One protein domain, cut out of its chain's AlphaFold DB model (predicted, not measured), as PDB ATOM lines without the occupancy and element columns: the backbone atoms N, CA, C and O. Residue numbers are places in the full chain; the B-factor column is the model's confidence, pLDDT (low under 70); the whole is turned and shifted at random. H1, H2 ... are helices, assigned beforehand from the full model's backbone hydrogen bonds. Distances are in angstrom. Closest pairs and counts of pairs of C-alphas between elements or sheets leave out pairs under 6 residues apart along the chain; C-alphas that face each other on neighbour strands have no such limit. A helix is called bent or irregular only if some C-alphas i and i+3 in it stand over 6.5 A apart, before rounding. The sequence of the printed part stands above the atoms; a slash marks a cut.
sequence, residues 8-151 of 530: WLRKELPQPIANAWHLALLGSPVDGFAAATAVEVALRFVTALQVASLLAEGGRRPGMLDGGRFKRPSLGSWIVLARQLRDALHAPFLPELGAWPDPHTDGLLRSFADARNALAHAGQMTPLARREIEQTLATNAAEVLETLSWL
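Overview. This is residues 8 to 151 of the 530 residues of an uncharacterized protein of Deltaproteobacteria bacterium HGW-Deltaproteobacteria-14 (UniProt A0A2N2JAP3). Picture an elongated bundle of four helices built along the long H3, with H5 and H8 packed on it and the oppositely running H7 joining H5 to H8. H2 folds back along H3 as a helical hairpin with short H1 packed on H2, H6 packs on H3 and H5, and irregular H4 lies out from the bundle in a loop between H3 and H5. The printed part has 144 residues with eight named helices, H1 to H8 in chain order, and no named strand; its class is all helix. It is compact, with a radius of gyration of the C-alphas of 15.8 A, and only just elongated, spanning 51 by 33 by 25 A.

Arrangement. Start at H1, residues 8 to 11, which touches H2, residues 15 to 24; their closest C-alphas, of Arg 10 and Ala 18, are 4.5 A apart. H2 forms a hairpin with the hub H3, residues 32 to 56, touching its residues 34 to 45 alone, with the C-alphas of Ala 24 and Ala 34 closest at 4.6 A, at a shallow tilt of 11 degrees, opposite ways. H4, residues 63 to 68, touches no helix and is irregular: C-alphas 64 and 67 are 8.3 A apart. H5, residues 75 to 88, touches H3 at a shallow tilt of 27 degrees, the same way; the C-alphas of Thr 47 and Ala 82 are closest, 5.6 A apart. H6, residues 95 to 99, touches H5, where the closest C-alphas, of Arg 86 and Gly 98, are 4.6 A apart. H7, residues 103 to 120, forms a hairpin with H8, residues 127 to 146: the closest C-alphas, of Phe 112 and Asn 140, are 5.9 A apart, and the tilt is shallow at 30 degrees. H8 touches residues 32 to 42 of H3 alone, closest at the C-alphas of Gly 32 and Glu 134, 4.2 A apart. H5 and H8 are apart. Every O i to N i+4 pair is within hydrogen-bond range in H2, H3, H5, H6, H7 and H8; H4 has 0 of 2, beside 1 of 3 O i to N i+3 pairs, and H1 is too short for an O i to N i+4 pair.

Along the chain. Find C-alpha 8 at (29.888, -39.582, 8.539), where H1 begins. From C-alpha 32 at (25.840, -30.684, -8.695), H3 runs 36.0 A to C-alpha 56. H5 measures 20.0 A and H7 25.7 A. H8 runs 28.6 A to C-alpha 146 at (34.209, -31.250, 5.795).

Size, cuts and confidence. The C-alphas of Gly 58 and Thr 126 are farthest apart, 51.8 A. The printed part has no cut and no long link, and residues 123 to 128 stand free. Mean pLDDT of the printed part is 82.0; residues 26 to 34, 63 to 73 and 121 to 124 are under 70.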
ATOM      1  N   TRP A   8      30.275 -40.386   7.383       81.56
ATOM      2  CA  TRP A   8      29.888 -39.582   8.539       81.56
ATOM      3  C   TRP A   8      28.938 -38.428   8.173       81.56
ATOM      4  O   TRP A   8      28.081 -38.090   8.990       81.56
ATOM      5  N   LEU A   9      28.983 -37.905   6.937       80.12
ATOM      6  CA  LEU A   9      28.096 -36.822   6.475       80.12
ATOM      7  C   LEU A   9      26.606 -37.188   6.572       80.12
ATOM      8  O   LEU A   9      25.768 -36.328   6.812       80.12
ATOM      9  N   ARG A  10      26.268 -38.477   6.437       78.81
ATOM     10  CA  ARG A  10      24.885 -38.975   6.558       78.81
ATOM     11  C   ARG A  10      24.504 -39.357   7.988       78.81
ATOM     12  O   ARG A  10      23.328 -39.372   8.328       78.81
ATOM     13  N   LYS A  11      25.472 -39.762   8.809       83.56
ATOM     14  CA  LYS A  11      25.199 -40.481  10.066       83.56
ATOM     15  C   LYS A  11      25.474 -39.666  11.320       83.56
ATOM     16  O   LYS A  11      24.906 -39.965  12.362       83.56
ATOM     17  N   GLU A  12      26.342 -38.667  11.232       87.44
ATOM     18  CA  GLU A  12      26.901 -38.021  12.421       87.44
ATOM     19  C   GLU A  12      26.583 -36.530  12.521       87.44
ATOM     20  O   GLU A  12      26.744 -35.971  13.605       87.44
ATOM     21  N   LEU A  13      26.111 -35.910  11.435       89.06
ATOM     22  CA  LEU A  13      25.697 -34.508  11.398       89.06
ATOM     23  C   LEU A  13      24.275 -34.286  11.950       89.06
ATOM     24  O   LEU A  13      23.468 -35.226  11.974       89.06
ATOM     25  N   PRO A  14      23.942 -33.040  12.353       90.31
ATOM     26  CA  PRO A  14      22.571 -32.631  12.640       90.31
ATOM     27  C   PRO A  14      21.630 -32.945  11.475       90.31
ATOM     28  O   PRO A  14      21.994 -32.788  10.304       90.31
ATOM     29  N   GLN A  15      20.411 -33.369  11.814       88.00
ATOM     30  CA  GLN A  15      19.477 -33.983  10.868       88.00
ATOM     31  C   GLN A  15      19.229 -33.190   9.575       88.00
ATOM     32  O   GLN A  15      19.291 -33.817   8.516       88.00
ATOM     33  N   PRO A  16      19.041 -31.853   9.587       84.75
ATOM     34  CA  PRO A  16      18.793 -31.109   8.351       84.75
ATOM     35  C   PRO A  16      19.904 -31.278   7.309       84.75
ATOM     36  O   PRO A  16      19.629 -31.503   6.132       84.75
ATOM     37  N   ILE A  17      21.166 -31.230   7.748       86.06
ATOM     38  CA  ILE A  17      22.333 -31.349   6.867       86.06
ATOM     39  C   ILE A  17      22.494 -32.795   6.399       86.06
ATOM     40  O   ILE A  17      22.667 -33.051   5.207       86.06
ATOM     41  N   ALA A  18      22.391 -33.745   7.332       84.44
ATOM     42  CA  ALA A  18      22.519 -35.166   7.037       84.44
ATOM     43  C   ALA A  18      21.458 -35.648   6.034       84.44
ATOM     44  O   ALA A  18      21.774 -36.410   5.119       84.44
ATOM     45  N   ASN A  19      20.216 -35.180   6.182       82.06
ATOM     46  CA  ASN A  19      19.115 -35.489   5.279       82.06
ATOM     47  C   ASN A  19      19.307 -34.848   3.898       82.06
ATOM     48  O   ASN A  19      19.182 -35.540   2.891       82.06
ATOM     49  N   ALA A  20      19.686 -33.567   3.828       79.88
ATOM     50  CA  ALA A  20      19.950 -32.900   2.550       79.88
ATOM     51  C   ALA A  20      21.074 -33.595   1.759       79.88
ATOM     52  O   ALA A  20      20.945 -33.828   0.559       79.88
ATOM     53  N   TRP A  21      22.147 -34.005   2.442       79.75
ATOM     54  CA  TRP A  21      23.225 -34.778   1.823       79.75
ATOM     55  C   TRP A  21      22.787 -36.194   1.422       79.75
ATOM     56  O   TRP A  21      23.169 -36.687   0.364       79.75
ATOM     57  N   HIS A  22      21.964 -36.857   2.239       79.00
ATOM     58  CA  HIS A  22      21.405 -38.163   1.893       79.00
ATOM     59  C   HIS A  22      20.583 -38.098   0.601       79.00
ATOM     60  O   HIS A  22      20.817 -38.911  -0.290       79.00
ATOM     61  N   LEU A  23      19.695 -37.108   0.476       74.31
ATOM     62  CA  LEU A  23      18.886 -36.884  -0.725       74.31
ATOM     63  C   LEU A  23      19.756 -36.584  -1.953       74.31
ATOM     64  O   LEU A  23      19.493 -37.125  -3.026       74.31
ATOM     65  N   ALA A  24      20.831 -35.806  -1.793       73.56
ATOM     66  CA  ALA A  24      21.769 -35.523  -2.881       73.56
ATOM     67  C   ALA A  24      22.440 -36.783  -3.455       73.56
ATOM     68  O   ALA A  24      22.727 -36.846  -4.649       73.56
ATOM     69  N   LEU A  25      22.646 -37.805  -2.621       70.56
ATOM     70  CA  LEU A  25      23.239 -39.082  -3.019       70.56
ATOM     71  C   LEU A  25      22.240 -40.071  -3.644       70.56
ATOM     72  O   LEU A  25      22.673 -41.102  -4.157       70.56
ATOM     73  N   LEU A  26      20.931 -39.800  -3.596       68.38
ATOM     74  CA  LEU A  26      19.915 -40.649  -4.236       68.38
ATOM     75  C   LEU A  26      19.810 -40.408  -5.757       68.38
ATOM     76  O   LEU A  26      19.221 -41.229  -6.458       68.38
ATOM     77  N   GLY A  27      20.394 -39.322  -6.280       57.41
ATOM     78  CA  GLY A  27      20.518 -39.060  -7.720       57.41
ATOM     79  C   GLY A  27      21.686 -39.814  -8.378       57.41
ATOM     80  O   GLY A  27      22.659 -40.176  -7.719       57.41
ATOM     81  N   SER A  28      21.622 -40.048  -9.695       47.00
ATOM     82  CA  SER A  28      22.675 -40.737 -10.463       47.00
ATOM     83  C   SER A  28      22.971 -40.014 -11.787       47.00
ATOM     84  O   SER A  28      22.042 -39.897 -12.587       47.00
ATOM     85  N   PRO A  29      24.227 -39.619 -12.115       56.03
ATOM     86  CA  PRO A  29      25.377 -39.360 -11.235       56.03
ATOM     87  C   PRO A  29      25.162 -38.079 -10.403       56.03
ATOM     88  O   PRO A  29      24.179 -37.384 -10.631       56.03
ATOM     89  N   VAL A  30      26.047 -37.801  -9.428       55.09
ATOM     90  CA  VAL A  30      25.900 -36.696  -8.455       55.09
ATOM     91  C   VAL A  30      25.501 -35.406  -9.153       55.09
ATOM     92  O   VAL A  30      26.287 -34.794  -9.875       55.09
ATOM     93  N   ASP A  31      24.256 -35.025  -8.911       63.31
ATOM     94  CA  ASP A  31      23.702 -33.781  -9.384       63.31
ATOM     95  C   ASP A  31      24.374 -32.654  -8.595       63.31
ATOM     96  O   ASP A  31      24.190 -32.523  -7.379       63.31
ATOM     97  N   GLY A  32      25.191 -31.853  -9.283       65.19
ATOM     98  CA  GLY A  32      25.840 -30.684  -8.695       65.19
ATOM     99  C   GLY A  32      24.832 -29.728  -8.045       65.19
ATOM    100  O   GLY A  32      25.177 -29.067  -7.065       65.19
ATOM    101  N   PHE A  33      23.575 -29.702  -8.511       66.94
ATOM    102  CA  PHE A  33      22.501 -28.962  -7.846       66.94
ATOM    103  C   PHE A  33      22.088 -29.593  -6.521       66.94
ATOM    104  O   PHE A  33      21.924 -28.874  -5.538       66.94
ATOM    105  N   ALA A  34      21.963 -30.916  -6.448       68.00
ATOM    106  CA  ALA A  34      21.572 -31.578  -5.210       68.00
ATOM    107  C   ALA A  34      22.663 -31.446  -4.128       68.00
ATOM    108  O   ALA A  34      22.362 -31.181  -2.962       68.00
ATOM    109  N   ALA A  35      23.942 -31.520  -4.518       73.19
ATOM    110  CA  ALA A  35      25.061 -31.202  -3.627       73.19
ATOM    111  C   ALA A  35      25.029 -29.731  -3.160       73.19
ATOM    112  O   ALA A  35      25.329 -29.441  -1.998       73.19
ATOM    113  N   ALA A  36      24.598 -28.804  -4.025       76.69
ATOM    114  CA  ALA A  36      24.409 -27.402  -3.658       76.69
ATOM    115  C   ALA A  36      23.316 -27.184  -2.621       76.69
ATOM    116  O   ALA A  36      23.509 -26.393  -1.697       76.69
ATOM    117  N   THR A  37      22.217 -27.926  -2.713       76.12
ATOM    118  CA  THR A  37      21.162 -27.887  -1.701       76.12
ATOM    119  C   THR A  37      21.693 -28.274  -0.320       76.12
ATOM    120  O   THR A  37      21.367 -27.612   0.665       76.12
ATOM    121  N   ALA A  38      22.570 -29.279  -0.222       80.81
ATOM    122  CA  ALA A  38      23.171 -29.669   1.055       80.81
ATOM    123  C   ALA A  38      24.052 -28.562   1.665       80.81
ATOM    124  O   ALA A  38      23.949 -28.286   2.863       80.81
ATOM    125  N   VAL A  39      24.863 -27.879   0.848       87.25
ATOM    126  CA  VAL A  39      25.672 -26.725   1.287       87.25
ATOM    127  C   VAL A  39      24.785 -25.564   1.729       87.25
ATOM    128  O   VAL A  39      25.055 -24.938   2.753       87.25
ATOM    129  N   GLU A  40      23.707 -25.284   0.999       83.75
ATOM    130  CA  GLU A  40      22.757 -24.240   1.380       83.75
ATOM    131  C   GLU A  40      22.101 -24.521   2.728       83.75
ATOM    132  O   GLU A  40      22.040 -23.627   3.574       83.75
ATOM    133  N   VAL A  41      21.626 -25.750   2.946       84.50
ATOM    134  CA  VAL A  41      21.038 -26.165   4.226       84.50
ATOM    135  C   VAL A  41      22.061 -26.047   5.352       84.50
ATOM    136  O   VAL A  41      21.734 -25.517   6.413       84.50
ATOM    137  N   ALA A  42      23.307 -26.464   5.120       89.88
ATOM    138  CA  ALA A  42      24.380 -26.336   6.099       89.88
ATOM    139  C   ALA A  42      24.685 -24.872   6.449       89.88
ATOM    140  O   ALA A  42      24.761 -24.521   7.624       89.88
ATOM    141  N   LEU A  43      24.783 -23.999   5.448       89.94
ATOM    142  CA  LEU A  43      25.040 -22.575   5.640       89.94
ATOM    143  C   LEU A  43      23.893 -21.885   6.397       89.94
ATOM    144  O   LEU A  43      24.136 -21.126   7.336       89.94
ATOM    145  N   ARG A  44      22.640 -22.187   6.039       87.00
ATOM    146  CA  ARG A  44      21.437 -21.746   6.768       87.00
ATOM    147  C   ARG A  44      21.453 -22.236   8.216       87.00
ATOM    148  O   ARG A  44      21.143 -21.479   9.129       87.00
ATOM    149  N   PHE A  45      21.840 -23.487   8.440       89.75
ATOM    150  CA  PHE A  45      21.887 -24.065   9.775       89.75
ATOM    151  C   PHE A  45      22.956 -23.394  10.637       89.75
ATOM    152  O   PHE A  45      22.650 -22.912  11.720       89.75
ATOM    153  N   VAL A  46      24.190 -23.272  10.148       94.00
ATOM    154  CA  VAL A  46      25.273 -22.628  10.906       94.00
ATOM    155  C   VAL A  46      24.952 -21.163  11.193       94.00
ATOM    156  O   VAL A  46      25.126 -20.715  12.322       94.00
ATOM    157  N   THR A  47      24.400 -20.426  10.227       91.00
ATOM    158  CA  THR A  47      23.960 -19.041  10.466       91.00
ATOM    159  C   THR A  47      22.808 -18.947  11.466       91.00
ATOM    160  O   THR A  47      22.805 -18.019  12.270       91.00
ATOM    161  N   ALA A  48      21.872 -19.908  11.501       88.25
ATOM    162  CA  ALA A  48      20.873 -19.994  12.574       88.25
ATOM    163  C   ALA A  48      21.550 -20.126  13.945       88.25
ATOM    164  O   ALA A  48      21.211 -19.394  14.872       88.25
ATOM    165  N   LEU A  49      22.546 -21.009  14.059       92.69
ATOM    166  CA  LEU A  49      23.290 -21.213  15.304       92.69
ATOM    167  C   LEU A  49      24.093 -19.975  15.721       92.69
ATOM    168  O   LEU A  49      24.153 -19.649  16.907       92.69
ATOM    169  N   GLN A  50      24.696 -19.274  14.762       93.50
ATOM    170  CA  GLN A  50      25.417 -18.030  15.013       93.50
ATOM    171  C   GLN A  50      24.477 -16.918  15.492       93.50
ATOM    172  O   GLN A  50      24.800 -16.230  16.455       93.50
ATOM    173  N   VAL A  51      23.298 -16.755  14.880       89.19
ATOM    174  CA  VAL A  51      22.303 -15.771  15.342       89.19
ATOM    175  C   VAL A  51      21.775 -16.145  16.725       89.19
ATOM    176  O   VAL A  51      21.689 -15.279  17.589       89.19
ATOM    177  N   ALA A  52      21.466 -17.422  16.959       88.75
ATOM    178  CA  ALA A  52      21.039 -17.901  18.269       88.75
ATOM    179  C   ALA A  52      22.103 -17.628  19.346       88.75
ATOM    180  O   ALA A  52      21.771 -17.120  20.415       88.75
ATOM    181  N   SER A  53      23.381 -17.880  19.042       92.25
ATOM    182  CA  SER A  53      24.501 -17.586  19.948       92.25
ATOM    183  C   SER A  53      24.642 -16.085  20.210       92.25
ATOM    184  O   SER A  53      24.720 -15.672  21.361       92.25
ATOM    185  N   LEU A  54      24.571 -15.259  19.162       90.31
ATOM    186  CA  LEU A  54      24.651 -13.803  19.278       90.31
ATOM    187  C   LEU A  54      23.540 -13.247  20.178       90.31
ATOM    188  O   LEU A  54      23.799 -12.396  21.025       90.31
ATOM    189  N   LEU A  55      22.307 -13.726  20.005       87.00
ATOM    190  CA  LEU A  55      21.167 -13.309  20.823       87.00
ATOM    191  C   LEU A  55      21.290 -13.808  22.270       87.00
ATOM    192  O   LEU A  55      20.991 -13.057  23.195       87.00
ATOM    193  N   ALA A  56      21.784 -15.030  22.476       87.94
ATOM    194  CA  ALA A  56      22.062 -15.570  23.805       87.94
ATOM    195  C   ALA A  56      23.140 -14.784  24.574       87.94
ATOM    196  O   ALA A  56      23.061 -14.675  25.796       87.94
ATOM    197  N   GLU A  57      24.121 -14.209  23.875       88.75
ATOM    198  CA  GLU A  57      25.137 -13.309  24.443       88.75
ATOM    199  C   GLU A  57      24.583 -11.904  24.775       88.75
ATOM    200  O   GLU A  57      25.309 -11.054  25.291       88.75
ATOM    201  N   GLY A  58      23.305 -11.628  24.483       84.69
ATOM    202  CA  GLY A  58      22.701 -10.299  24.617       84.69
ATOM    203  C   GLY A  58      23.032  -9.351  23.458       84.69
ATOM    204  O   GLY A  58      22.773  -8.146  23.535       84.69
ATOM    205  N   GLY A  59      23.609  -9.882  22.377       83.75
ATOM    206  CA  GLY A  59      23.826  -9.167  21.132       83.75
ATOM    207  C   GLY A  59      22.510  -8.790  20.457       83.75
ATOM    208  O   GLY A  59      21.445  -9.352  20.710       83.75
ATOM    209  N   ARG A  60      22.572  -7.799  19.569       81.00
ATOM    210  CA  ARG A  60      21.401  -7.391  18.788       81.00
ATOM    211  C   ARG A  60      21.286  -8.249  17.543       81.00
ATOM    212  O   ARG A  60      22.291  -8.562  16.908       81.00
ATOM    213  N   ARG A  61      20.048  -8.537  17.143       74.69
ATOM    214  CA  ARG A  61      19.772  -9.136  15.838       74.69
ATOM    215  C   ARG A  61      20.465  -8.316  14.731       74.69
ATOM    216  O   ARG A  61      20.361  -7.087  14.743       74.69
ATOM    217  N   PRO A  62      21.152  -8.957  13.766       73.12
ATOM    218  CA  PRO A  62      21.749  -8.249  12.643       73.12
ATOM    219  C   PRO A  62      20.702  -7.441  11.877       73.12
ATOM    220  O   PRO A  62      19.673  -7.983  11.475       73.12
ATOM    221  N   GLY A  63      21.004  -6.174  11.578       65.50
ATOM    222  CA  GLY A  63      20.081  -5.288  10.855       65.50
ATOM    223  C   GLY A  63      19.711  -5.772   9.445       65.50
ATOM    224  O   GLY A  63      18.723  -5.327   8.863       65.50
ATOM    225  N   MET A  64      20.482  -6.713   8.892       67.94
ATOM    226  CA  MET A  64      20.160  -7.401   7.642       67.94
ATOM    227  C   MET A  64      18.892  -8.265   7.756       67.94
ATOM    228  O   MET A  64      18.160  -8.394   6.778       67.94
ATOM    229  N   LEU A  65      18.601  -8.802   8.946       68.81
ATOM    230  CA  LEU A  65      17.408  -9.602   9.242       68.81
ATOM    231  C   LEU A  65      16.192  -8.738   9.627       68.81
ATOM    232  O   LEU A  65      15.082  -9.254   9.760       68.81
ATOM    233  N   ASP A  66      16.366  -7.422   9.774       63.62
ATOM    234  CA  ASP A  66      15.285  -6.503  10.129       63.62
ATOM    235  C   ASP A  66      14.397  -6.149   8.931       63.62
ATOM    236  O   ASP A  66      14.839  -6.057   7.783       63.62
ATOM    237  N   GLY A  67      13.112  -5.892   9.208       50.78
ATOM    238  CA  GLY A  67      12.183  -5.281   8.250       50.78
ATOM    239  C   GLY A  67      11.973  -6.071   6.953       50.78
ATOM    240  O   GLY A  67      11.540  -5.499   5.955       50.78
ATOM    241  N   GLY A  68      12.303  -7.367   6.933       51.22
ATOM    242  CA  GLY A  68      12.216  -8.186   5.727       51.22
ATOM    243  C   GLY A  68      13.266  -7.849   4.663       51.22
ATOM    244  O   GLY A  68      13.006  -8.059   3.483       51.22
ATOM    245  N   ARG A  69      14.426  -7.303   5.047       50.19
ATOM    246  CA  ARG A  69      15.536  -7.005   4.121       50.19
ATOM    247  C   ARG A  69      16.276  -8.255   3.642       50.19
ATOM    248  O   ARG A  69      16.834  -8.241   2.553       50.19
ATOM    249  N   PHE A  70      16.203  -9.347   4.399       62.75
ATOM    250  CA  PHE A  70      16.708 -10.665   4.012       62.75
ATOM    251  C   PHE A  70      15.652 -11.504   3.268       62.75
ATOM    252  O   PHE A  70      15.511 -12.705   3.484       62.75
ATOM    253  N   LYS A  71      14.850 -10.858   2.412       48.88
ATOM    254  CA  LYS A  71      13.878 -11.531   1.546       48.88
ATOM    255  C   LYS A  71      14.567 -11.958   0.246       48.88
ATOM    256  O   LYS A  71      14.934 -11.123  -0.568       48.88
ATOM    257  N   ARG A  72      14.684 -13.272   0.072       52.94
ATOM    258  CA  ARG A  72      15.233 -14.080  -1.031       52.94
ATOM    259  C   ARG A  72      16.746 -14.119  -0.988       52.94
ATOM    260  O   ARG A  72      17.403 -13.696  -1.934       52.94
ATOM    261  N   PRO A  73      17.305 -14.589   0.138       63.81
ATOM    262  CA  PRO A  73      18.741 -14.628   0.280       63.81
ATOM    263  C   PRO A  73      19.316 -15.612  -0.738       63.81
ATOM    264  O   PRO A  73      18.978 -16.796  -0.744       63.81
ATOM    265  N   SER A  74      20.196 -15.106  -1.600       71.94
ATOM    266  CA  SER A  74      21.036 -15.962  -2.428       71.94
ATOM    267  C   SER A  74      22.070 -16.657  -1.542       71.94
ATOM    268  O   SER A  74      22.301 -16.255  -0.396       71.94
ATOM    269  N   LEU A  75      22.756 -17.667  -2.075       75.69
ATOM    270  CA  LEU A  75      23.912 -18.240  -1.380       75.69
ATOM    271  C   LEU A  75      24.929 -17.151  -0.992       75.69
ATOM    272  O   LEU A  75      25.429 -17.152   0.127       75.69
ATOM    273  N   GLY A  76      25.165 -16.171  -1.872       81.38
ATOM    274  CA  GLY A  76      26.032 -15.029  -1.578       81.38
ATOM    275  C   GLY A  76      25.556 -14.211  -0.373       81.38
ATOM    276  O   GLY A  76      26.365 -13.858   0.483       81.38
ATOM    277  N   SER A  77      24.247 -13.961  -0.251       79.94
ATOM    278  CA  SER A  77      23.670 -13.265   0.909       79.94
ATOM    279  C   SER A  77      23.926 -14.018   2.215       79.94
ATOM    280  O   SER A  77      24.275 -13.402   3.221       79.94
ATOM    281  N   TRP A  78      23.804 -15.345   2.195       84.56
ATOM    282  CA  TRP A  78      24.090 -16.183   3.356       84.56
ATOM    283  C   TRP A  78      25.579 -16.218   3.722       84.56
ATOM    284  O   TRP A  78      25.905 -16.164   4.904       84.56
ATOM    285  N   ILE A  79      26.484 -16.247   2.736       87.88
ATOM    286  CA  ILE A  79      27.939 -16.185   2.973       87.88
ATOM    287  C   ILE A  79      28.311 -14.856   3.649       87.88
ATOM    288  O   ILE A  79      29.060 -14.834   4.627       87.88
ATOM    289  N   VAL A  80      27.756 -13.739   3.165       87.25
ATOM    290  CA  VAL A  80      27.975 -12.414   3.767       87.25
ATOM    291  C   VAL A  80      27.448 -12.370   5.201       87.25
ATOM    292  O   VAL A  80      28.150 -11.880   6.084       87.25
ATOM    293  N   LEU A  81      26.247 -12.905   5.445       86.81
ATOM    294  CA  LEU A  81      25.669 -12.966   6.786       86.81
ATOM    295  C   LEU A  81      26.538 -13.804   7.736       86.81
ATOM    296  O   LEU A  81      26.840 -13.341   8.833       86.81
ATOM    297  N   ALA A  82      26.996 -14.983   7.308       91.44
ATOM    298  CA  ALA A  82      27.856 -15.851   8.114       91.44
ATOM    299  C   ALA A  82      29.157 -15.152   8.539       91.44
ATOM    300  O   ALA A  82      29.573 -15.254   9.689       91.44
ATOM    301  N   ARG A  83      29.772 -14.377   7.636       91.75
ATOM    302  CA  ARG A  83      30.961 -13.569   7.954       91.75
ATOM    303  C   ARG A  83      30.670 -12.450   8.947       91.75
ATOM    304  O   ARG A  83      31.435 -12.257   9.881       91.75
ATOM    305  N   GLN A  84      29.578 -11.712   8.743       90.56
ATOM    306  CA  GLN A  84      29.186 -10.635   9.656       90.56
ATOM    307  C   GLN A  84      28.901 -11.170  11.060       90.56
ATOM    308  O   GLN A  84      29.274 -10.541  12.041       90.56
ATOM    309  N   LEU A  85      28.255 -12.333  11.144       91.75
ATOM    310  CA  LEU A  85      27.960 -12.997  12.405       91.75
ATOM    311  C   LEU A  85      29.217 -13.523  13.090       91.75
ATOM    312  O   LEU A  85      29.375 -13.294  14.282       91.75
ATOM    313  N   ARG A  86      30.128 -14.157  12.343       93.31
ATOM    314  CA  ARG A  86      31.444 -14.573  12.846       93.31
ATOM    315  C   ARG A  86      32.160 -13.418  13.544       93.31
ATOM    316  O   ARG A  86      32.621 -13.577  14.666       93.31
ATOM    317  N   ASP A  87      32.201 -12.254  12.899       90.44
ATOM    318  CA  ASP A  87      32.896 -11.071  13.421       90.44
ATOM    319  C   ASP A  87      32.147 -10.399  14.594       90.44
ATOM    320  O   ASP A  87      32.740  -9.619  15.338       90.44
ATOM    321  N   ALA A  88      30.851 -10.686  14.760       91.19
ATOM    322  CA  ALA A  88      30.002 -10.129  15.815       91.19
ATOM    323  C   ALA A  88      29.919 -11.001  17.081       91.19
ATOM    324  O   ALA A  88      29.469 -10.512  18.115       91.19
ATOM    325  N   LEU A  89      30.312 -12.274  17.007       92.50
ATOM    326  CA  LEU A  89      30.305 -13.196  18.144       92.50
ATOM    327  C   LEU A  89      31.525 -12.957  19.040       92.50
ATOM    328  O   LEU A  89      32.656 -12.884  18.559       92.50
ATOM    329  N   HIS A  90      31.307 -12.872  20.352       91.00
ATOM    330  CA  HIS A  90      32.381 -12.650  21.324       91.00
ATOM    331  C   HIS A  90      32.612 -13.871  22.216       91.00
ATOM    332  O   HIS A  90      33.759 -14.219  22.498       91.00
ATOM    333  N   ALA A  91      31.537 -14.532  22.639       89.44
ATOM    334  CA  ALA A  91      31.564 -15.713  23.493       89.44
ATOM    335  C   ALA A  91      30.534 -16.754  23.012       89.44
ATOM    336  O   ALA A  91      29.594 -17.073  23.748       89.44
ATOM    337  N   PRO A  92      30.697 -17.285  21.783       89.75
ATOM    338  CA  PRO A  92      29.690 -18.137  21.167       89.75
ATOM    339  C   PRO A  92      29.472 -19.420  21.963       89.75
ATOM    340  O   PRO A  92      30.409 -19.978  22.537       89.75
ATOM    341  N   PHE A  93      28.238 -19.939  21.919       89.56
ATOM    342  CA  PHE A  93      27.871 -21.208  22.559       89.56
ATOM    343  C   PHE A  93      28.813 -22.356  22.155       89.56
ATOM    344  O   PHE A  93      29.113 -23.234  22.962       89.56
ATOM    345  N   LEU A  94      29.315 -22.314  20.916       90.44
ATOM    346  CA  LEU A  94      30.425 -23.136  20.433       90.44
ATOM    347  C   LEU A  94      31.530 -22.221  19.894       90.44
ATOM    348  O   LEU A  94      31.234 -21.412  19.010       90.44
ATOM    349  N   PRO A  95      32.794 -22.371  20.328       91.50
ATOM    350  CA  PRO A  95      33.913 -21.577  19.816       91.50
ATOM    351  C   PRO A  95      34.018 -21.584  18.285       91.50
ATOM    352  O   PRO A  95      34.333 -20.565  17.674       91.50
ATOM    353  N   GLU A  96      33.694 -22.714  17.650       94.44
ATOM    354  CA  GLU A  96      33.758 -22.884  16.199       94.44
ATOM    355  C   GLU A  96      32.800 -21.953  15.440       94.44
ATOM    356  O   GLU A  96      33.112 -21.547  14.322       94.44
ATOM    357  N   LEU A  97      31.679 -21.538  16.045       94.06
ATOM    358  CA  LEU A  97      30.733 -20.597  15.424       94.06
ATOM    359  C   LEU A  97      31.336 -19.198  15.238       94.06
ATOM    360  O   LEU A  97      30.998 -18.519  14.270       94.06
ATOM    361  N   GLY A  98      32.225 -18.780  16.145       93.19
ATOM    362  CA  GLY A  98      32.967 -17.517  16.048       93.19
ATOM    363  C   GLY A  98      34.215 -17.606  15.163       93.19
ATOM    364  O   GLY A  98      34.800 -16.585  14.823       93.19
ATOM    365  N   ALA A  99      34.624 -18.815  14.763       93.31
ATOM    366  CA  ALA A  99      35.753 -19.033  13.857       93.31
ATOM    367  C   ALA A  99      35.311 -19.278  12.403       93.31
ATOM    368  O   ALA A  99      36.082 -19.032  11.476       93.31
ATOM    369  N   TRP A 100      34.078 -19.745  12.194       94.56
ATOM    370  CA  TRP A 100      33.555 -20.132  10.888       94.56
ATOM    371  C   TRP A 100      32.702 -19.017  10.242       94.56
ATOM    372  O   TRP A 100      31.882 -18.411  10.925       94.56
ATOM    373  N   PRO A 101      32.820 -18.750   8.927       94.88
ATOM    374  CA  PRO A 101      33.774 -19.359   8.004       94.88
ATOM    375  C   PRO A 101      35.184 -18.791   8.216       94.88
ATOM    376  O   PRO A 101      35.363 -17.575   8.327       94.88
ATOM    377  N   ASP A 102      36.195 -19.658   8.236       93.75
ATOM    378  CA  ASP A 102      37.601 -19.241   8.233       93.75
ATOM    379  C   ASP A 102      38.034 -18.769   6.818       93.75
ATOM    380  O   ASP A 102      37.259 -18.891   5.863       93.75
ATOM    381  N   PRO A 103      39.243 -18.199   6.627       93.25
ATOM    382  CA  PRO A 103      39.671 -17.712   5.312       93.25
ATOM    383  C   PRO A 103      39.686 -18.775   4.206       93.25
ATOM    384  O   PRO A 103      39.436 -18.448   3.045       93.25
ATOM    385  N   HIS A 104      39.978 -20.034   4.546       93.94
ATOM    386  CA  HIS A 104      39.992 -21.135   3.584       93.94
ATOM    387  C   HIS A 104      38.565 -21.501   3.160       93.94
ATOM    388  O   HIS A 104      38.256 -21.523   1.969       93.94
ATOM    389  N   THR A 105      37.678 -21.676   4.137       94.12
ATOM    390  CA  THR A 105      36.249 -21.941   3.957       94.12
ATOM    391  C   THR A 105      35.576 -20.829   3.161       94.12
ATOM    392  O   THR A 105      34.783 -21.102   2.266       94.12
ATOM    393  N   ASP A 106      35.901 -19.564   3.438       91.38
ATOM    394  CA  ASP A 106      35.366 -18.432   2.680       91.38
ATOM    395  C   ASP A 106      35.807 -18.480   1.207       91.38
ATOM    396  O   ASP A 106      35.020 -18.170   0.313       91.38
ATOM    397  N   GLY A 107      37.036 -18.927   0.929       91.12
ATOM    398  CA  GLY A 107      37.505 -19.200  -0.432       91.12
ATOM    399  C   GLY A 107      36.691 -20.298  -1.127       91.12
ATOM    400  O   GLY A 107      36.250 -20.104  -2.263       91.12
ATOM    401  N   LEU A 108      36.428 -21.406  -0.425       93.19
ATOM    402  CA  LEU A 108      35.598 -22.506  -0.928       93.19
ATOM    403  C   LEU A 108      34.159 -22.058  -1.200       93.19
ATOM    404  O   LEU A 108      33.628 -22.330  -2.271       93.19
ATOM    405  N   LEU A 109      33.540 -21.320  -0.276       91.69
ATOM    406  CA  LEU A 109      32.177 -20.802  -0.415       91.69
ATOM    407  C   LEU A 109      32.040 -19.826  -1.592       91.69
ATOM    408  O   LEU A 109      31.030 -19.858  -2.295       91.69
ATOM    409  N   ARG A 110      33.052 -18.983  -1.846       89.69
ATOM    410  CA  ARG A 110      33.082 -18.111  -3.033       89.69
ATOM    411  C   ARG A 110      33.190 -18.919  -4.322       89.69
ATOM    412  O   ARG A 110      32.357 -18.741  -5.202       89.69
ATOM    413  N   SER A 111      34.143 -19.852  -4.398       89.69
ATOM    414  CA  SER A 111      34.291 -20.742  -5.560       89.69
ATOM    415  C   SER A 111      33.014 -21.555  -5.816       89.69
ATOM    416  O   SER A 111      32.573 -21.702  -6.955       89.69
ATOM    417  N   PHE A 112      32.373 -22.028  -4.747       89.31
ATOM    418  CA  PHE A 112      31.091 -22.715  -4.793       89.31
ATOM    419  C   PHE A 112      29.981 -21.816  -5.362       89.31
ATOM    420  O   PHE A 112      29.234 -22.234  -6.247       89.31
ATOM    421  N   ALA A 113      29.880 -20.570  -4.889       86.31
ATOM    422  CA  ALA A 113      28.911 -19.603  -5.395       86.31
ATOM    423  C   ALA A 113      29.131 -19.280  -6.879       86.31
ATOM    424  O   ALA A 113      28.164 -19.247  -7.640       86.31
ATOM    425  N   ASP A 114      30.384 -19.111  -7.299       86.31
ATOM    426  CA  ASP A 114      30.744 -18.856  -8.695       86.31
ATOM    427  C   ASP A 114      30.369 -20.040  -9.594       86.31
ATOM    428  O   ASP A 114      29.733 -19.847 -10.632       86.31
ATOM    429  N   ALA A 115      30.673 -21.272  -9.170       85.81
ATOM    430  CA  ALA A 115      30.309 -22.484  -9.902       85.81
ATOM    431  C   ALA A 115      28.785 -22.662 -10.000       85.81
ATOM    432  O   ALA A 115      28.261 -22.991 -11.066       85.81
ATOM    433  N   ARG A 116      28.044 -22.376  -8.920       82.81
ATOM    434  CA  ARG A 116      26.575 -22.420  -8.924       82.81
ATOM    435  C   ARG A 116      25.996 -21.377  -9.879       82.81
ATOM    436  O   ARG A 116      25.085 -21.689 -10.641       82.81
ATOM    437  N   ASN A 117      26.516 -20.152  -9.845       81.38
ATOM    438  CA  ASN A 117      26.087 -19.083 -10.744       81.38
ATOM    439  C   ASN A 117      26.387 -19.444 -12.205       81.38
ATOM    440  O   ASN A 117      25.529 -19.272 -13.066       81.38
ATOM    441  N   ALA A 118      27.563 -20.015 -12.482       81.44
ATOM    442  CA  ALA A 118      27.917 -20.514 -13.808       81.44
ATOM    443  C   ALA A 118      26.923 -21.588 -14.289       81.44
ATOM    444  O   ALA A 118      26.424 -21.504 -15.411       81.44
ATOM    445  N   LEU A 119      26.558 -22.538 -13.420       76.25
ATOM    446  CA  LEU A 119      25.575 -23.579 -13.730       76.25
ATOM    447  C   LEU A 119      24.154 -23.019 -13.922       76.25
ATOM    448  O   LEU A 119      23.407 -23.502 -14.771       76.25
ATOM    449  N   ALA A 120      23.775 -21.956 -13.209       71.00
ATOM    450  CA  ALA A 120      22.505 -21.258 -13.436       71.00
ATOM    451  C   ALA A 120      22.424 -20.610 -14.836       71.00
ATOM    452  O   ALA A 120      21.333 -20.411 -15.372       71.00
ATOM    453  N   HIS A 121      23.573 -20.345 -15.465       69.00
ATOM    454  CA  HIS A 121      23.693 -19.869 -16.845       69.00
ATOM    455  C   HIS A 121      24.021 -20.994 -17.854       69.00
ATOM    456  O   HIS A 121      24.376 -20.714 -19.001       69.00
ATOM    457  N   ALA A 122      23.842 -22.271 -17.479       59.84
ATOM    458  CA  ALA A 122      24.232 -23.439 -18.280       59.84
ATOM    459  C   ALA A 122      23.511 -23.598 -19.631       59.84
ATOM    460  O   ALA A 122      23.948 -24.399 -20.453       59.84
ATOM    461  N   GLY A 123      22.455 -22.827 -19.913       58.66
ATOM    462  CA  GLY A 123      21.758 -22.847 -21.209       58.66
ATOM    463  C   GLY A 123      22.631 -22.469 -22.419       58.66
ATOM    464  O   GLY A 123      22.183 -22.596 -23.554       58.66
ATOM    465  N   GLN A 124      23.864 -22.007 -22.190       63.12
ATOM    466  CA  GLN A 124      24.859 -21.677 -23.217       63.12
ATOM    467  C   GLN A 124      26.084 -22.612 -23.202       63.12
ATOM    468  O   GLN A 124      27.036 -22.381 -23.943       63.12
ATOM    469  N   MET A 125      26.089 -23.646 -22.355       77.94
ATOM    470  CA  MET A 125      27.254 -24.506 -22.126       77.94
ATOM    471  C   MET A 125      27.150 -25.832 -22.877       77.94
ATOM    472  O   MET A 125      26.067 -26.379 -23.081       77.94
ATOM    473  N   THR A 126      28.303 -26.383 -23.259       83.25
ATOM    474  CA  THR A 126      28.368 -27.753 -23.778       83.25
ATOM    475  C   THR A 126      28.085 -28.757 -22.650       83.25
ATOM    476  O   THR A 126      28.370 -28.466 -21.485       83.25
ATOM    477  N   PRO A 127      27.587 -29.971 -22.957       82.31
ATOM    478  CA  PRO A 127      27.379 -31.013 -21.948       82.31
ATOM    479  C   PRO A 127      28.647 -31.368 -21.157       82.31
ATOM    480  O   PRO A 127      28.562 -31.713 -19.981       82.31
ATOM    481  N   LEU A 128      29.823 -31.264 -21.788       83.56
ATOM    482  CA  LEU A 128      31.112 -31.487 -21.132       83.56
ATOM    483  C   LEU A 128      31.413 -30.385 -20.107       83.56
ATOM    484  O   LEU A 128      31.663 -30.699 -18.949       83.56
ATOM    485  N   ALA A 129      31.301 -29.114 -20.505       83.12
ATOM    486  CA  ALA A 129      31.522 -27.978 -19.610       83.12
ATOM    487  C   ALA A 129      30.533 -27.977 -18.433       83.12
ATOM    488  O   ALA A 129      30.900 -27.686 -17.297       83.12
ATOM    489  N   ARG A 130      29.277 -28.371 -18.682       83.75
ATOM    490  CA  ARG A 130      28.277 -28.549 -17.626       83.75
ATOM    491  C   ARG A 130      28.699 -29.618 -16.614       83.75
ATOM    492  O   ARG A 130      28.664 -29.345 -15.418       83.75
ATOM    493  N   ARG A 131      29.139 -30.795 -17.076       83.00
ATOM    494  CA  ARG A 131      29.624 -31.874 -16.195       83.00
ATOM    495  C   ARG A 131      30.847 -31.459 -15.379       83.00
ATOM    496  O   ARG A 131      30.931 -31.811 -14.209       83.00
ATOM    497  N   GLU A 132      31.773 -30.704 -15.966       85.00
ATOM    498  CA  GLU A 132      32.949 -30.180 -15.257       85.00
ATOM    499  C   GLU A 132      32.549 -29.230 -14.115       85.00
ATOM    500  O   GLU A 132      33.086 -29.318 -13.009       85.00
ATOM    501  N   ILE A 133      31.555 -28.364 -14.344       84.56
ATOM    502  CA  ILE A 133      31.013 -27.468 -13.311       84.56
ATOM    503  C   ILE A 133      30.247 -28.257 -12.244       84.56
ATOM    504  O   ILE A 133      30.436 -28.004 -11.056       84.56
ATOM    505  N   GLU A 134      29.422 -29.234 -12.627       84.25
ATOM    506  CA  GLU A 134      28.712 -30.115 -11.685       84.25
ATOM    507  C   GLU A 134      29.695 -30.904 -10.801       84.25
ATOM    508  O   GLU A 134      29.503 -30.995  -9.588       84.25
ATOM    509  N   GLN A 135      30.800 -31.397 -11.369       83.69
ATOM    510  CA  GLN A 135      31.867 -32.066 -10.622       83.69
ATOM    511  C   GLN A 135      32.628 -31.104  -9.696       83.69
ATOM    512  O   GLN A 135      32.979 -31.476  -8.571       83.69
ATOM    513  N   THR A 136      32.851 -29.865 -10.140       85.44
ATOM    514  CA  THR A 136      33.444 -28.803  -9.315       85.44
ATOM    515  C   THR A 136      32.536 -28.473  -8.130       85.44
ATOM    516  O   THR A 136      33.004 -28.405  -6.998       85.44
ATOM    517  N   LEU A 137      31.223 -28.355  -8.357       85.50
ATOM    518  CA  LEU A 137      30.228 -28.150  -7.301       85.50
ATOM    519  C   LEU A 137      30.209 -29.303  -6.305       85.50
ATOM    520  O   LEU A 137      30.239 -29.058  -5.105       85.50
ATOM    521  N   ALA A 138      30.196 -30.548  -6.779       82.31
ATOM    522  CA  ALA A 138      30.210 -31.715  -5.904       82.31
ATOM    523  C   ALA A 138      31.482 -31.772  -5.035       82.31
ATOM    524  O   ALA A 138      31.394 -32.035  -3.835       82.31
ATOM    525  N   THR A 139      32.647 -31.477  -5.621       85.06
ATOM    526  CA  THR A 139      33.932 -31.412  -4.902       85.06
ATOM    527  C   THR A 139      33.918 -30.301  -3.856       85.06
ATOM    528  O   THR A 139      34.118 -30.570  -2.673       85.06
ATOM    529  N   ASN A 140      33.579 -29.074  -4.263       88.81
ATOM    530  CA  ASN A 140      33.504 -27.933  -3.354       88.81
ATOM    531  C   ASN A 140      32.465 -28.162  -2.245       88.81
ATOM    532  O   ASN A 140      32.693 -27.759  -1.110       88.81
ATOM    533  N   ALA A 141      31.336 -28.818  -2.537       87.19
ATOM    534  CA  ALA A 141      30.337 -29.161  -1.528       87.19
ATOM    535  C   ALA A 141      30.908 -30.095  -0.462       87.19
ATOM    536  O   ALA A 141      30.745 -29.828   0.727       87.19
ATOM    537  N   ALA A 142      31.589 -31.165  -0.874       83.88
ATOM    538  CA  ALA A 142      32.216 -32.095   0.057       83.88
ATOM    539  C   ALA A 142      33.272 -31.394   0.927       83.88
ATOM    540  O   ALA A 142      33.272 -31.578   2.141       83.88
ATOM    541  N   GLU A 143      34.114 -30.545   0.330       89.94
ATOM    542  CA  GLU A 143      35.132 -29.782   1.062       89.94
ATOM    543  C   GLU A 143      34.512 -28.785   2.048       89.94
ATOM    544  O   GLU A 143      34.902 -28.755   3.214       89.94
ATOM    545  N   VAL A 144      33.489 -28.025   1.634       92.56
ATOM    546  CA  VAL A 144      32.757 -27.112   2.527       92.56
ATOM    547  C   VAL A 144      32.126 -27.879   3.689       92.56
ATOM    548  O   VAL A 144      32.246 -27.450   4.836       92.56
ATOM    549  N   LEU A 145      31.476 -29.016   3.428       90.12
ATOM    550  CA  LEU A 145      30.861 -29.828   4.478       90.12
ATOM    551  C   LEU A 145      31.903 -30.449   5.425       90.12
ATOM    552  O   LEU A 145      31.629 -30.580   6.616       90.12
ATOM    553  N   GLU A 146      33.108 -30.768   4.949       89.81
ATOM    554  CA  GLU A 146      34.209 -31.250   5.795       89.81
ATOM    555  C   GLU A 146      34.676 -30.178   6.798       89.81
ATOM    556  O   GLU A 146      34.962 -30.499   7.957       89.81
ATOM    557  N   THR A 147      34.640 -28.889   6.425       93.62
ATOM    558  CA  THR A 147      34.922 -27.779   7.367       93.62
ATOM    559  C   THR A 147      33.941 -27.730   8.547       93.62
ATOM    560  O   THR A 147      34.232 -27.137   9.586       93.62
ATOM    561  N   LEU A 148      32.789 -28.394   8.417       93.56
ATOM    562  CA  LEU A 148      31.756 -28.506   9.442       93.56
ATOM    563  C   LEU A 148      31.858 -29.795  10.266       93.56
ATOM    564  O   LEU A 148      30.943 -30.115  11.023       93.56
ATOM    565  N   SER A 149      32.963 -30.540  10.178       91.38
ATOM    566  CA  SER A 149      33.177 -31.777  10.947       91.38
ATOM    567  C   SER A 149      33.038 -31.598  12.468       91.38
ATOM    568  O   SER A 149      32.671 -32.542  13.171       91.38
ATOM    569  N   TRP A 150      33.232 -30.389  13.001       91.44
ATOM    570  CA  TRP A 150      32.977 -30.075  14.410       91.44
ATOM    571  C   TRP A 150      31.502 -30.251  14.814       91.44
ATOM    572  O   TRP A 150      31.242 -30.582  15.975       91.44
ATOM    573  N   LEU A 151      30.551 -30.144  13.873       92.19
ATOM    574  CA  LEU A 151      29.127 -30.429  14.099       92.19
ATOM    575  C   LEU A 151      28.854 -31.905  14.424       92.19
ATOM    576  O   LEU A 151      27.797 -32.235  14.952       92.19
TER     577      LEU A 151